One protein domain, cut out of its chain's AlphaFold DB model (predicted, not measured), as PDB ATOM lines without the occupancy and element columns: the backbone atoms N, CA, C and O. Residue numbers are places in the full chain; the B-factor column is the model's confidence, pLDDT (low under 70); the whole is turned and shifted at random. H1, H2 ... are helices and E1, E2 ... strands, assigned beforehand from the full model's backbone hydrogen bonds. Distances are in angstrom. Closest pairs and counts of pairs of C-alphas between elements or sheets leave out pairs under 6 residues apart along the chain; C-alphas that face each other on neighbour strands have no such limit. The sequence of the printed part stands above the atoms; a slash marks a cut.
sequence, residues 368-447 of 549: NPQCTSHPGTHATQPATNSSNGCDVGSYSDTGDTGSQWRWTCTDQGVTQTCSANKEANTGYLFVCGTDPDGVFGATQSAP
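What this domain is: This is residues 368 to 447 of the 549 residues of an uncharacterized protein of Candidatus Campbellbacteria bacterium (UniProt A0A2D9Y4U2). A small twisted sheet of three strands, E2, E3 and E4, makes the head, with the short helix H1 over one face and an unnamed stretch, residues 368 to 385, looping from one end of the sheet to the other near Ala 379 and back to H1. From the far end of E4 a long thin arm runs away from the head and folds back on itself with E5 and E6, which are loosely paired, and this arm makes most of the length. The printed part has 80 residues with one named helix and six named strands, in the order H1, E1, E2, E3, E4, E5, E6; the head's sheet runs E2, E3, E4, all antiparallel. The class is mostly strand, though under half of the residues, 36 of 80, are in named elements. The whole is extended, with a radius of gyration of the C-alphas of 20.3 A and spans of 71 by 19 by 14 A.

How they stand to each other: Residues 368 to 385 hold no named element, but two short pairings lie in them or close by their ends: residues 370 to 371 pair antiparallel with residues 390 to 392 of E1, and residues 377 to 378 pair parallel with residues 421 to 422 of E4, residues 414 to 422. H1, residues 386 to 389, is on the sheet of E2, residues 394 to 397, E3, residues 404 to 411, and E4, at a height over the sheet of 8.2 A. It is only just over none of the strands, with two of its four C-alphas falling on E2 and two on E3. The closest C-alphas of H1 and E2 are those of Ser 386 and Tyr 395, 4.5 A apart. H1 is too short for any O i to N i+4 pair, and its one O i to N i+3 pair is not within hydrogen-bond range. E1 pairs with no named strand; its closest C-alpha to E3 is that of Cys 390, 5.7 A from that of Cys 409. E2, E3 and E4 form a meander, each strand the antiparallel neighbour of the one before, with E2 and E4 as edge strands. E2 and E3 are a hairpin at 149 degrees, with N 394 and O 410 within hydrogen-bond range at 2.8 A. E3 and E4 are a hairpin at 159 degrees, with N 405 and O 420 at 2.8 A and N 416 and O 409 at 2.9 A, both within hydrogen-bond range. E5, residues 431 to 434, and E6, residues 440 to 443, meet only at a point, and both are apart from H1 and from E1, E2, E3 and E4.

Where its parts are: H1 begins at C-alpha 386, (59.673, 32.075, 28.223), and E1 follows it with three residues. E2 is 10.2 A long, E3 is 22.4 A and E4, the longest strand with nine residues, is 26.1 A, ending at C-alpha 422, (45.287, 24.044, 17.060). E5 and E6 are each 9.9 A long, and E6 ends at C-alpha 443, (24.319, 8.917, 13.987).

The domain as a whole: The outline is that of a rod, and the two C-alphas farthest apart are those of Gln 412 and Asp 437, 71.2 A. The printed part has no cut, and no link between named elements is long: E2 to E3 and E4 to E5 are short, the others tight. The mean pLDDT of the printed part is 75.6, and residues 424 to 447, with E5 and E6, are under 70.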
ATOM      1  N   ASN A 368      69.388  35.754  18.433       78.25
ATOM      2  CA  ASN A 368      68.952  34.540  17.756       78.25
ATOM      3  C   ASN A 368      67.755  33.989  18.527       78.25
ATOM      4  O   ASN A 368      67.901  32.973  19.205       78.25
ATOM      5  N   PRO A 369      66.595  34.674  18.501       84.62
ATOM      6  CA  PRO A 369      65.410  34.158  19.166       84.62
ATOM      7  C   PRO A 369      65.075  32.788  18.575       84.62
ATOM      8  O   PRO A 369      65.090  32.623  17.354       84.62
ATOM      9  N   GLN A 370      64.828  31.804  19.436       88.88
ATOM     10  CA  GLN A 370      64.497  30.435  19.042       88.88
ATOM     11  C   GLN A 370      63.181  30.040  19.697       88.88
ATOM     12  O   GLN A 370      63.050  30.079  20.922       88.88
ATOM     13  N   CYS A 371      62.213  29.649  18.877       93.38
ATOM     14  CA  CYS A 371      60.954  29.086  19.341       93.38
ATOM     15  C   CYS A 371      61.159  27.694  19.944       93.38
ATOM     16  O   CYS A 371      61.775  26.839  19.307       93.38
ATOM     17  N   THR A 372      60.548  27.432  21.097       94.19
ATOM     18  CA  THR A 372      60.387  26.055  21.581       94.19
ATOM     19  C   THR A 372      59.441  25.298  20.647       94.19
ATOM     20  O   THR A 372      58.361  25.788  20.306       94.19
ATOM     21  N   SER A 373      59.849  24.106  20.204       93.81
ATOM     22  CA  SER A 373      59.049  23.280  19.293       93.81
ATOM     23  C   SER A 373      57.895  22.588  20.023       93.81
ATOM     24  O   SER A 373      58.115  21.854  20.984       93.81
ATOM     25  N   HIS A 374      56.675  22.770  19.510       93.38
ATOM     26  CA  HIS A 374      55.462  22.083  19.964       93.38
ATOM     27  C   HIS A 374      54.887  21.235  18.820       93.38
ATOM     28  O   HIS A 374      54.095  21.738  18.019       93.38
ATOM     29  N   PRO A 375      55.345  19.979  18.658       90.38
ATOM     30  CA  PRO A 375      54.868  19.108  17.593       90.38
ATOM     31  C   PRO A 375      53.450  18.595  17.875       90.38
ATOM     32  O   PRO A 375      53.100  18.278  19.008       90.38
ATOM     33  N   GLY A 376      52.668  18.425  16.807       89.94
ATOM     34  CA  GLY A 376      51.294  17.931  16.878       89.94
ATOM     35  C   GLY A 376      50.264  19.057  16.888       89.94
ATOM     36  O   GLY A 376      50.491  20.139  16.342       89.94
ATOM     37  N   THR A 377      49.100  18.760  17.450       90.19
ATOM     38  CA  THR A 377      47.985  19.694  17.600       90.19
ATOM     39  C   THR A 377      47.635  19.826  19.074       90.19
ATOM     40  O   THR A 377      47.776  18.852  19.812       90.19
ATOM     41  N   HIS A 378      47.158  21.000  19.490       89.88
ATOM     42  CA  HIS A 378      46.838  21.265  20.892       89.88
ATOM     43  C   HIS A 378      45.454  21.901  21.075       89.88
ATOM     44  O   HIS A 378      45.150  22.920  20.443       89.88
ATOM     45  N   ALA A 379      44.655  21.349  21.992       87.50
ATOM     46  CA  ALA A 379      43.376  21.915  22.438       87.50
ATOM     47  C   ALA A 379      43.519  23.260  23.176       87.50
ATOM     48  O   ALA A 379      42.603  24.079  23.163       87.50
ATOM     49  N   THR A 380      44.670  23.506  23.811       91.44
ATOM     50  CA  THR A 380      44.994  24.744  24.541       91.44
ATOM     51  C   THR A 380      46.381  25.253  24.161       91.44
ATOM     52  O   THR A 380      47.239  24.457  23.784       91.44
ATOM     53  N   GLN A 381      46.626  26.556  24.315       92.19
ATOM     54  CA  GLN A 381      47.914  27.174  24.003       92.19
ATOM     55  C   GLN A 381      49.080  26.530  24.778       92.19
ATOM     56  O   GLN A 381      49.098  26.603  26.009       92.19
ATOM     57  N   PRO A 382      50.070  25.924  24.090       93.31
ATOM     58  CA  PRO A 382      51.148  25.201  24.765       93.31
ATOM     59  C   PRO A 382      52.268  26.116  25.298       93.31
ATOM     60  O   PRO A 382      52.965  25.747  26.243       93.31
ATOM     61  N   ALA A 383      52.429  27.316  24.731       95.06
ATOM     62  CA  ALA A 383      53.414  28.312  25.150       95.06
ATOM     63  C   ALA A 383      52.754  29.415  25.992       95.06
ATOM     64  O   ALA A 383      51.897  30.142  25.500       95.06
ATOM     65  N   THR A 384      53.160  29.567  27.251       94.06
ATOM     66  CA  THR A 384      52.553  30.512  28.213       94.06
ATOM     67  C   THR A 384      53.564  31.457  28.861       94.06
ATOM     68  O   THR A 384      53.181  32.375  29.584       94.06
ATOM     69  N   ASN A 385      54.862  31.198  28.698       94.38
ATOM     70  CA  ASN A 385      55.961  32.002  29.225       94.38
ATOM     71  C   ASN A 385      57.272  31.652  28.497       94.38
ATOM     72  O   ASN A 385      57.302  30.802  27.608       94.38
ATOM     73  N   SER A 386      58.379  32.295  28.881       93.12
ATOM     74  CA  SER A 386      59.673  32.075  28.223       93.12
ATOM     75  C   SER A 386      60.170  30.637  28.346       93.12
ATOM     76  O   SER A 386      60.804  30.159  27.423       93.12
ATOM     77  N   SER A 387      59.860  29.920  29.430       91.81
ATOM     78  CA  SER A 387      60.390  28.569  29.662       91.81
ATOM     79  C   SER A 387      59.784  27.490  28.764       91.81
ATOM     80  O   SER A 387      60.408  26.450  28.591       91.81
ATOM     81  N   ASN A 388      58.577  27.702  28.234       92.38
ATOM     82  CA  ASN A 388      57.914  26.752  27.333       92.38
ATOM     83  C   ASN A 388      57.603  27.328  25.946       92.38
ATOM     84  O   ASN A 388      57.203  26.576  25.064       92.38
ATOM     85  N   GLY A 389      57.757  28.636  25.739       91.75
ATOM     86  CA  GLY A 389      57.590  29.269  24.434       91.75
ATOM     87  C   GLY A 389      58.898  29.535  23.693       91.75
ATOM     88  O   GLY A 389      58.895  29.536  22.461       91.75
ATOM     89  N   CYS A 390      60.003  29.772  24.401       94.75
ATOM     90  CA  CYS A 390      61.252  30.229  23.795       94.75
ATOM     91  C   CYS A 390      62.459  29.452  24.324       94.75
ATOM     92  O   CYS A 390      62.819  29.572  25.492       94.75
ATOM     93  N   ASP A 391      63.155  28.740  23.440       90.69
ATOM     94  CA  ASP A 391      64.448  28.131  23.766       90.69
ATOM     95  C   ASP A 391      65.519  29.220  23.952       90.69
ATOM     96  O   ASP A 391      66.429  29.086  24.771       90.69
ATOM     97  N   VAL A 392      65.385  30.328  23.209       82.75
ATOM     98  CA  VAL A 392      66.203  31.539  23.341       82.75
ATOM     99  C   VAL A 392      65.309  32.772  23.193       82.75
ATOM    100  O   VAL A 392      64.583  32.906  22.208       82.75
ATOM    101  N   GLY A 393      65.398  33.694  24.154       87.75
ATOM    102  CA  GLY A 393      64.656  34.958  24.169       87.75
ATOM    103  C   GLY A 393      63.504  35.002  25.178       87.75
ATOM    104  O   GLY A 393      63.203  34.036  25.876       87.75
ATOM    105  N   SER A 394      62.868  36.166  25.284       90.38
ATOM    106  CA  SER A 394      61.696  36.400  26.123       90.38
ATOM    107  C   SER A 394      60.406  36.161  25.350       90.38
ATOM    108  O   SER A 394      60.243  36.678  24.244       90.38
ATOM    109  N   TYR A 395      59.479  35.437  25.969       95.31
ATOM    110  CA  TYR A 395      58.144  35.197  25.437       95.31
ATOM    111  C   TYR A 395      57.262  36.444  25.539       95.31
ATOM    112  O   TYR A 395      57.199  37.091  26.586       95.31
ATOM    113  N   SER A 396      56.519  36.716  24.473       95.25
ATOM    114  CA  SER A 396      55.340  37.577  24.491       95.25
ATOM    115  C   SER A 396      54.217  36.894  23.732       95.25
ATOM    116  O   SER A 396      54.426  36.403  22.622       95.25
ATOM    117  N   ASP A 397      53.029  36.897  24.321       93.44
ATOM    118  CA  ASP A 397      51.841  36.346  23.687       93.44
ATOM    119  C   ASP A 397      51.359  37.245  22.543       93.44
ATOM    120  O   ASP A 397      51.513  38.471  22.597       93.44
ATOM    121  N   THR A 398      50.787  36.653  21.497       92.88
ATOM    122  CA  THR A 398      50.242  37.397  20.353       92.88
ATOM    123  C   THR A 398      48.895  36.830  19.935       92.88
ATOM    124  O   THR A 398      48.579  35.688  20.223       92.88
ATOM    125  N   GLY A 399      48.080  37.622  19.233       90.12
ATOM    126  CA  GLY A 399      46.759  37.155  18.810       90.12
ATOM    127  C   GLY A 399      46.846  35.899  17.937       90.12
ATOM    128  O   GLY A 399      47.587  35.866  16.955       90.12
ATOM    129  N   ASP A 400      46.052  34.888  18.254       92.69
ATOM    130  CA  ASP A 400      46.001  33.632  17.509       92.69
ATOM    131  C   ASP A 400      45.370  33.750  16.116       92.69
ATOM    132  O   ASP A 400      44.760  34.759  15.758       92.69
ATOM    133  N   THR A 401      45.466  32.674  15.331       90.44
ATOM    134  CA  THR A 401      44.610  32.451  14.156       90.44
ATOM    135  C   THR A 401      43.557  31.372  14.444       90.44
ATOM    136  O   THR A 401      43.533  30.765  15.521       90.44
ATOM    137  N   GLY A 402      42.678  31.106  13.469       83.81
ATOM    138  CA  GLY A 402      41.722  29.996  13.546       83.81
ATOM    139  C   GLY A 402      42.384  28.611  13.615       83.81
ATOM    140  O   GLY A 402      41.781  27.684  14.139       83.81
ATOM    141  N   SER A 403      43.631  28.476  13.150       88.56
ATOM    142  CA  SER A 403      44.347  27.196  13.053       88.56
ATOM    143  C   SER A 403      45.627  27.113  13.890       88.56
ATOM    144  O   SER A 403      46.201  26.031  14.003       88.56
ATOM    145  N   GLN A 404      46.097  28.216  14.484       93.38
ATOM    146  CA  GLN A 404      47.371  28.254  15.207       93.38
ATOM    147  C   GLN A 404      47.304  29.090  16.484       93.38
ATOM    148  O   GLN A 404      46.721  30.176  16.498       93.38
ATOM    149  N   TRP A 405      47.957  28.582  17.527       95.06
ATOM    150  CA  TRP A 405      48.407  29.347  18.688       95.06
ATOM    151  C   TRP A 405      49.652  30.144  18.288       95.06
ATOM    152  O   TRP A 405      50.549  29.554  17.677       95.06
ATOM    153  N   ARG A 406      49.732  31.449  18.581       95.88
ATOM    154  CA  ARG A 406      50.870  32.290  18.153       95.88
ATOM    155  C   ARG A 406      51.503  33.072  19.293       95.88
ATOM    156  O   ARG A 406      50.824  33.726  20.069       95.88
ATOM    157  N   TRP A 407      52.829  33.119  19.307       96.38
ATOM    158  CA  TRP A 407      53.594  33.956  20.230       96.38
ATOM    159  C   TRP A 407      54.856  34.486  19.558       96.38
ATOM    160  O   TRP A 407      55.191  34.119  18.431       96.38
ATOM    161  N   THR A 408      55.583  35.350  20.250       95.94
ATOM    162  CA  THR A 408      56.877  35.858  19.795       95.94
ATOM    163  C   THR A 408      57.965  35.582  20.816       95.94
ATOM    164  O   THR A 408      57.740  35.734  22.017       95.94
ATOM    165  N   CYS A 409      59.149  35.234  20.321       94.12
ATOM    166  CA  CYS A 409      60.379  35.197  21.098       94.12
ATOM    167  C   CYS A 409      61.241  36.395  20.713       94.12
ATOM    168  O   CYS A 409      61.557  36.580  19.535       94.12
ATOM    169  N   THR A 410      61.615  37.206  21.701       88.31
ATOM    170  CA  THR A 410      62.488  38.367  21.504       88.31
ATOM    171  C   THR A 410      63.816  38.142  22.210       88.31
ATOM    172  O   THR A 410      63.860  37.974  23.423       88.31
ATOM    173  N   ASP A 411      64.911  38.161  21.462       83.94
ATOM    174  CA  ASP A 411      66.268  38.095  21.999       83.94
ATOM    175  C   ASP A 411      67.048  39.309  21.499       83.94
ATOM    176  O   ASP A 411      67.058  39.585  20.302       83.94
ATOM    177  N   GLN A 412      67.640  40.080  22.413       72.69
ATOM    178  CA  GLN A 412      68.449  41.271  22.096       72.69
ATOM    179  C   GLN A 412      67.818  42.218  21.044       72.69
ATOM    180  O   GLN A 412      68.496  42.747  20.166       72.69
ATOM    181  N   GLY A 413      66.492  42.411  21.103       72.50
ATOM    182  CA  GLY A 413      65.731  43.280  20.192       72.50
ATOM    183  C   GLY A 413      65.343  42.658  18.843       72.50
ATOM    184  O   GLY A 413      64.559  43.252  18.104       72.50
ATOM    185  N   VAL A 414      65.819  41.451  18.527       77.00
ATOM    186  CA  VAL A 414      65.378  40.661  17.371       77.00
ATOM    187  C   VAL A 414      64.178  39.819  17.786       77.00
ATOM    188  O   VAL A 414      64.212  39.165  18.824       77.00
ATOM    189  N   THR A 415      63.114  39.828  16.983       85.56
ATOM    190  CA  THR A 415      61.872  39.102  17.287       85.56
ATOM    191  C   THR A 415      61.594  38.039  16.228       85.56
ATOM    192  O   THR A 415      61.593  38.339  15.036       85.56
ATOM    193  N   GLN A 416      61.329  36.808  16.665       90.44
ATOM    194  CA  GLN A 416      60.845  35.706  15.833       90.44
ATOM    195  C   GLN A 416      59.408  35.370  16.230       90.44
ATOM    196  O   GLN A 416      59.080  35.301  17.414       90.44
ATOM    197  N   THR A 417      58.542  35.180  15.233       94.62
ATOM    198  CA  THR A 417      57.184  34.670  15.454       94.62
ATOM    199  C   THR A 417      57.214  33.151  15.503       94.62
ATOM    200  O   THR A 417      57.822  32.509  14.647       94.62
ATOM    201  N   CYS A 418      56.527  32.604  16.493       95.25
ATOM    202  CA  CYS A 418      56.433  31.191  16.791       95.25
ATOM    203  C   CYS A 418      54.970  30.749  16.729       95.25
ATOM    204  O   CYS A 418      54.059  31.551  16.964       95.25
ATOM    205  N   SER A 419      54.737  29.478  16.414       95.19
ATOM    206  CA  SER A 419      53.384  28.936  16.384       95.19
ATOM    207  C   SER A 419      53.320  27.448  16.707       95.19
ATOM    208  O   SER A 419      54.299  26.713  16.571       95.19
ATOM    209  N   ALA A 420      52.133  27.018  17.133       95.38
ATOM    210  CA  ALA A 420      51.748  25.623  17.306       95.38
ATOM    211  C   ALA A 420      50.349  25.418  16.715       95.38
ATOM    212  O   ALA A 420      49.512  26.321  16.772       95.38
ATOM    213  N   ASN A 421      50.074  24.247  16.143       94.62
ATOM    214  CA  ASN A 421      48.785  24.002  15.498       94.62
ATOM    215  C   ASN A 421      47.680  23.771  16.538       94.62
ATOM    216  O   ASN A 421      47.881  23.079  17.540       94.62
ATOM    217  N   LYS A 422      46.498  24.333  16.287       90.50
ATOM    218  CA  LYS A 422      45.287  24.044  17.060       90.50
ATOM    219  C   LYS A 422      44.774  22.652  16.694       90.50
ATOM    220  O   LYS A 422      44.859  22.247  15.535       90.50
ATOM    221  N   GLU A 423      44.254  21.917  17.673       85.25
ATOM    222  CA  GLU A 423      43.412  20.753  17.376       85.25
ATOM    223  C   GLU A 423      42.242  21.220  16.517       85.25
ATOM    224  O   GLU A 423      41.551  22.180  16.866       85.25
ATOM    225  N   ALA A 424      42.068  20.585  15.354       69.00
ATOM    226  CA  ALA A 424      40.912  20.849  14.522       69.00
ATOM    227  C   ALA A 424      39.684  20.574  15.383       69.00
ATOM    228  O   ALA A 424      39.510  19.457  15.874       69.00
ATOM    229  N   ASN A 425      38.853  21.596  15.580       53.47
ATOM    230  CA  ASN A 425      37.532  21.394  16.139       53.47
ATOM    231  C   ASN A 425      36.795  20.527  15.120       53.47
ATOM    232  O   ASN A 425      36.249  21.030  14.139       53.47
ATOM    233  N   THR A 426      36.840  19.208  15.298       45.81
ATOM    234  CA  THR A 426      35.965  18.297  14.579       45.81
ATOM    235  C   THR A 426      34.581  18.581  15.126       45.81
ATOM    236  O   THR A 426      34.154  17.986  16.115       45.81
ATOM    237  N   GLY A 427      33.922  19.584  14.543       42.59
ATOM    238  CA  GLY A 427      32.527  19.867  14.804       42.59
ATOM    239  C   GLY A 427      31.767  18.563  14.626       42.59
ATOM    240  O   GLY A 427      31.810  17.950  13.560       42.59
ATOM    241  N   TYR A 428      31.133  18.096  15.698       40.28
ATOM    242  CA  TYR A 428      30.235  16.959  15.611       40.28
ATOM    243  C   TYR A 428      29.100  17.343  14.659       40.28
ATOM    244  O   TYR A 428      28.295  18.223  14.968       40.28
ATOM    245  N   LEU A 429      29.048  16.707  13.488       39.91
ATOM    246  CA  LEU A 429      27.943  16.879  12.554       39.91
ATOM    247  C   LEU A 429      26.761  16.045  13.053       39.91
ATOM    248  O   LEU A 429      26.714  14.831  12.864       39.91
ATOM    249  N   PHE A 430      25.799  16.696  13.701       38.84
ATOM    250  CA  PHE A 430      24.511  16.082  14.002       38.84
ATOM    251  C   PHE A 430      23.649  16.107  12.735       38.84
ATOM    252  O   PHE A 430      23.151  17.159  12.339       38.84
ATOM    253  N   VAL A 431      23.478  14.956  12.082       40.50
ATOM    254  CA  VAL A 431      22.533  14.815  10.965       40.50
ATOM    255  C   VAL A 431      21.197  14.332  11.519       40.50
ATOM    256  O   VAL A 431      21.085  13.199  11.983       40.50
ATOM    257  N   CYS A 432      20.174  15.184  11.466       36.12
ATOM    258  CA  CYS A 432      18.797  14.780  11.740       36.12
ATOM    259  C   CYS A 432      18.178  14.215  10.455       36.12
ATOM    260  O   CYS A 432      17.924  14.964   9.513       36.12
ATOM    261  N   GLY A 433      17.934  12.906  10.416       42.28
ATOM    262  CA  GLY A 433      17.135  12.255   9.376       42.28
ATOM    263  C   GLY A 433      15.762  11.852   9.912       42.28
ATOM    264  O   GLY A 433      15.645  11.436  11.064       42.28
ATOM    265  N   THR A 434      14.725  11.974   9.086       38.22
ATOM    266  CA  THR A 434      13.391  11.426   9.369       38.22
ATOM    267  C   THR A 434      13.136  10.224   8.470       38.22
ATOM    268  O   THR A 434      13.168  10.376   7.250       38.22
ATOM    269  N   ASP A 435      12.841   9.067   9.059       38.97
ATOM    270  CA  ASP A 435      12.248   7.928   8.344       38.97
ATOM    271  C   ASP A 435      10.705   8.079   8.317       38.97
ATOM    272  O   ASP A 435      10.159   8.761   9.200       38.97
ATOM    273  N   PRO A 436       9.965   7.468   7.366       41.62
ATOM    274  CA  PRO A 436       8.504   7.587   7.249       41.62
ATOM    275  C   PRO A 436       7.722   7.182   8.508       41.62
ATOM    276  O   PRO A 436       6.594   7.634   8.695       41.62
ATOM    277  N   ASP A 437       8.332   6.389   9.393       39.53
ATOM    278  CA  ASP A 437       7.726   5.913  10.641       39.53
ATOM    279  C   ASP A 437       7.953   6.851  11.848       39.53
ATOM    280  O   ASP A 437       7.546   6.547  12.971       39.53
ATOM    281  N   GLY A 438       8.576   8.021  11.648       40.66
ATOM    282  CA  GLY A 438       8.708   9.054  12.684       40.66
ATOM    283  C   GLY A 438       9.698   8.721  13.808       40.66
ATOM    284  O   GLY A 438       9.587   9.263  14.911       40.66
ATOM    285  N   VAL A 439      10.663   7.835  13.549       38.59
ATOM    286  CA  VAL A 439      11.761   7.522  14.474       38.59
ATOM    287  C   VAL A 439      12.942   8.455  14.195       38.59
ATOM    288  O   VAL A 439      13.452   8.508  13.079       38.59
ATOM    289  N   PHE A 440      13.375   9.198  15.216       39.47
ATOM    290  CA  PHE A 440      14.563  10.052  15.153       39.47
ATOM    291  C   PHE A 440      15.807   9.227  15.503       39.47
ATOM    292  O   PHE A 440      15.987   8.830  16.655       39.47
ATOM    293  N   GLY A 441      16.663   8.968  14.517       39.47
ATOM    294  CA  GLY A 441      18.003   8.422  14.730       39.47
ATOM    295  C   GLY A 441      19.048   9.529  14.623       39.47
ATOM    296  O   GLY A 441      19.038  10.281  13.653       39.47
ATOM    297  N   ALA A 442      19.944   9.632  15.606       36.97
ATOM    298  CA  ALA A 442      21.145  10.457  15.514       36.97
ATOM    299  C   ALA A 442      22.352   9.530  15.333       36.97
ATOM    300  O   ALA A 442      22.598   8.671  16.181       36.97
ATOM    301  N   THR A 443      23.101   9.698  14.245       38.09
ATOM    302  CA  THR A 443      24.319   8.917  13.987       38.09
ATOM    303  C   THR A 443      25.537   9.770  14.319       38.09
ATOM    304  O   THR A 443      25.678  10.875  13.801       38.09
ATOM    305  N   GLN A 444      26.426   9.262  15.173       36.22
ATOM    306  CA  GLN A 444      27.727   9.871  15.438       36.22
ATOM    307  C   GLN A 444      28.764   9.194  14.533       36.22
ATOM    308  O   GLN A 444      29.034   8.005  14.692       36.22
ATOM    309  N   SER A 445      29.339   9.920  13.573       35.22
ATOM    310  CA  SER A 445      30.481   9.432  12.792       35.22
ATOM    311  C   SER A 445      31.771  10.076  13.302       35.22
ATOM    312  O   SER A 445      32.064  11.238  13.035       35.22
ATOM    313  N   ALA A 446      32.560   9.311  14.058       35.97
ATOM    314  CA  ALA A 446      33.981   9.597  14.233       35.97
ATOM    315  C   ALA A 446      34.761   8.918  13.090       35.97
ATOM    316  O   ALA A 446      34.373   7.813  12.698       35.97
ATOM    317  N   PRO A 447      35.877   9.486  12.589       35.44
ATOM    318  CA  PRO A 447      36.622   8.900  11.469       35.44
ATOM    319  C   PRO A 447      37.147   7.476  11.725       35.44
ATOM    320  O   PRO A 447      37.432   6.765  10.770       35.44
TER     321      PRO A 447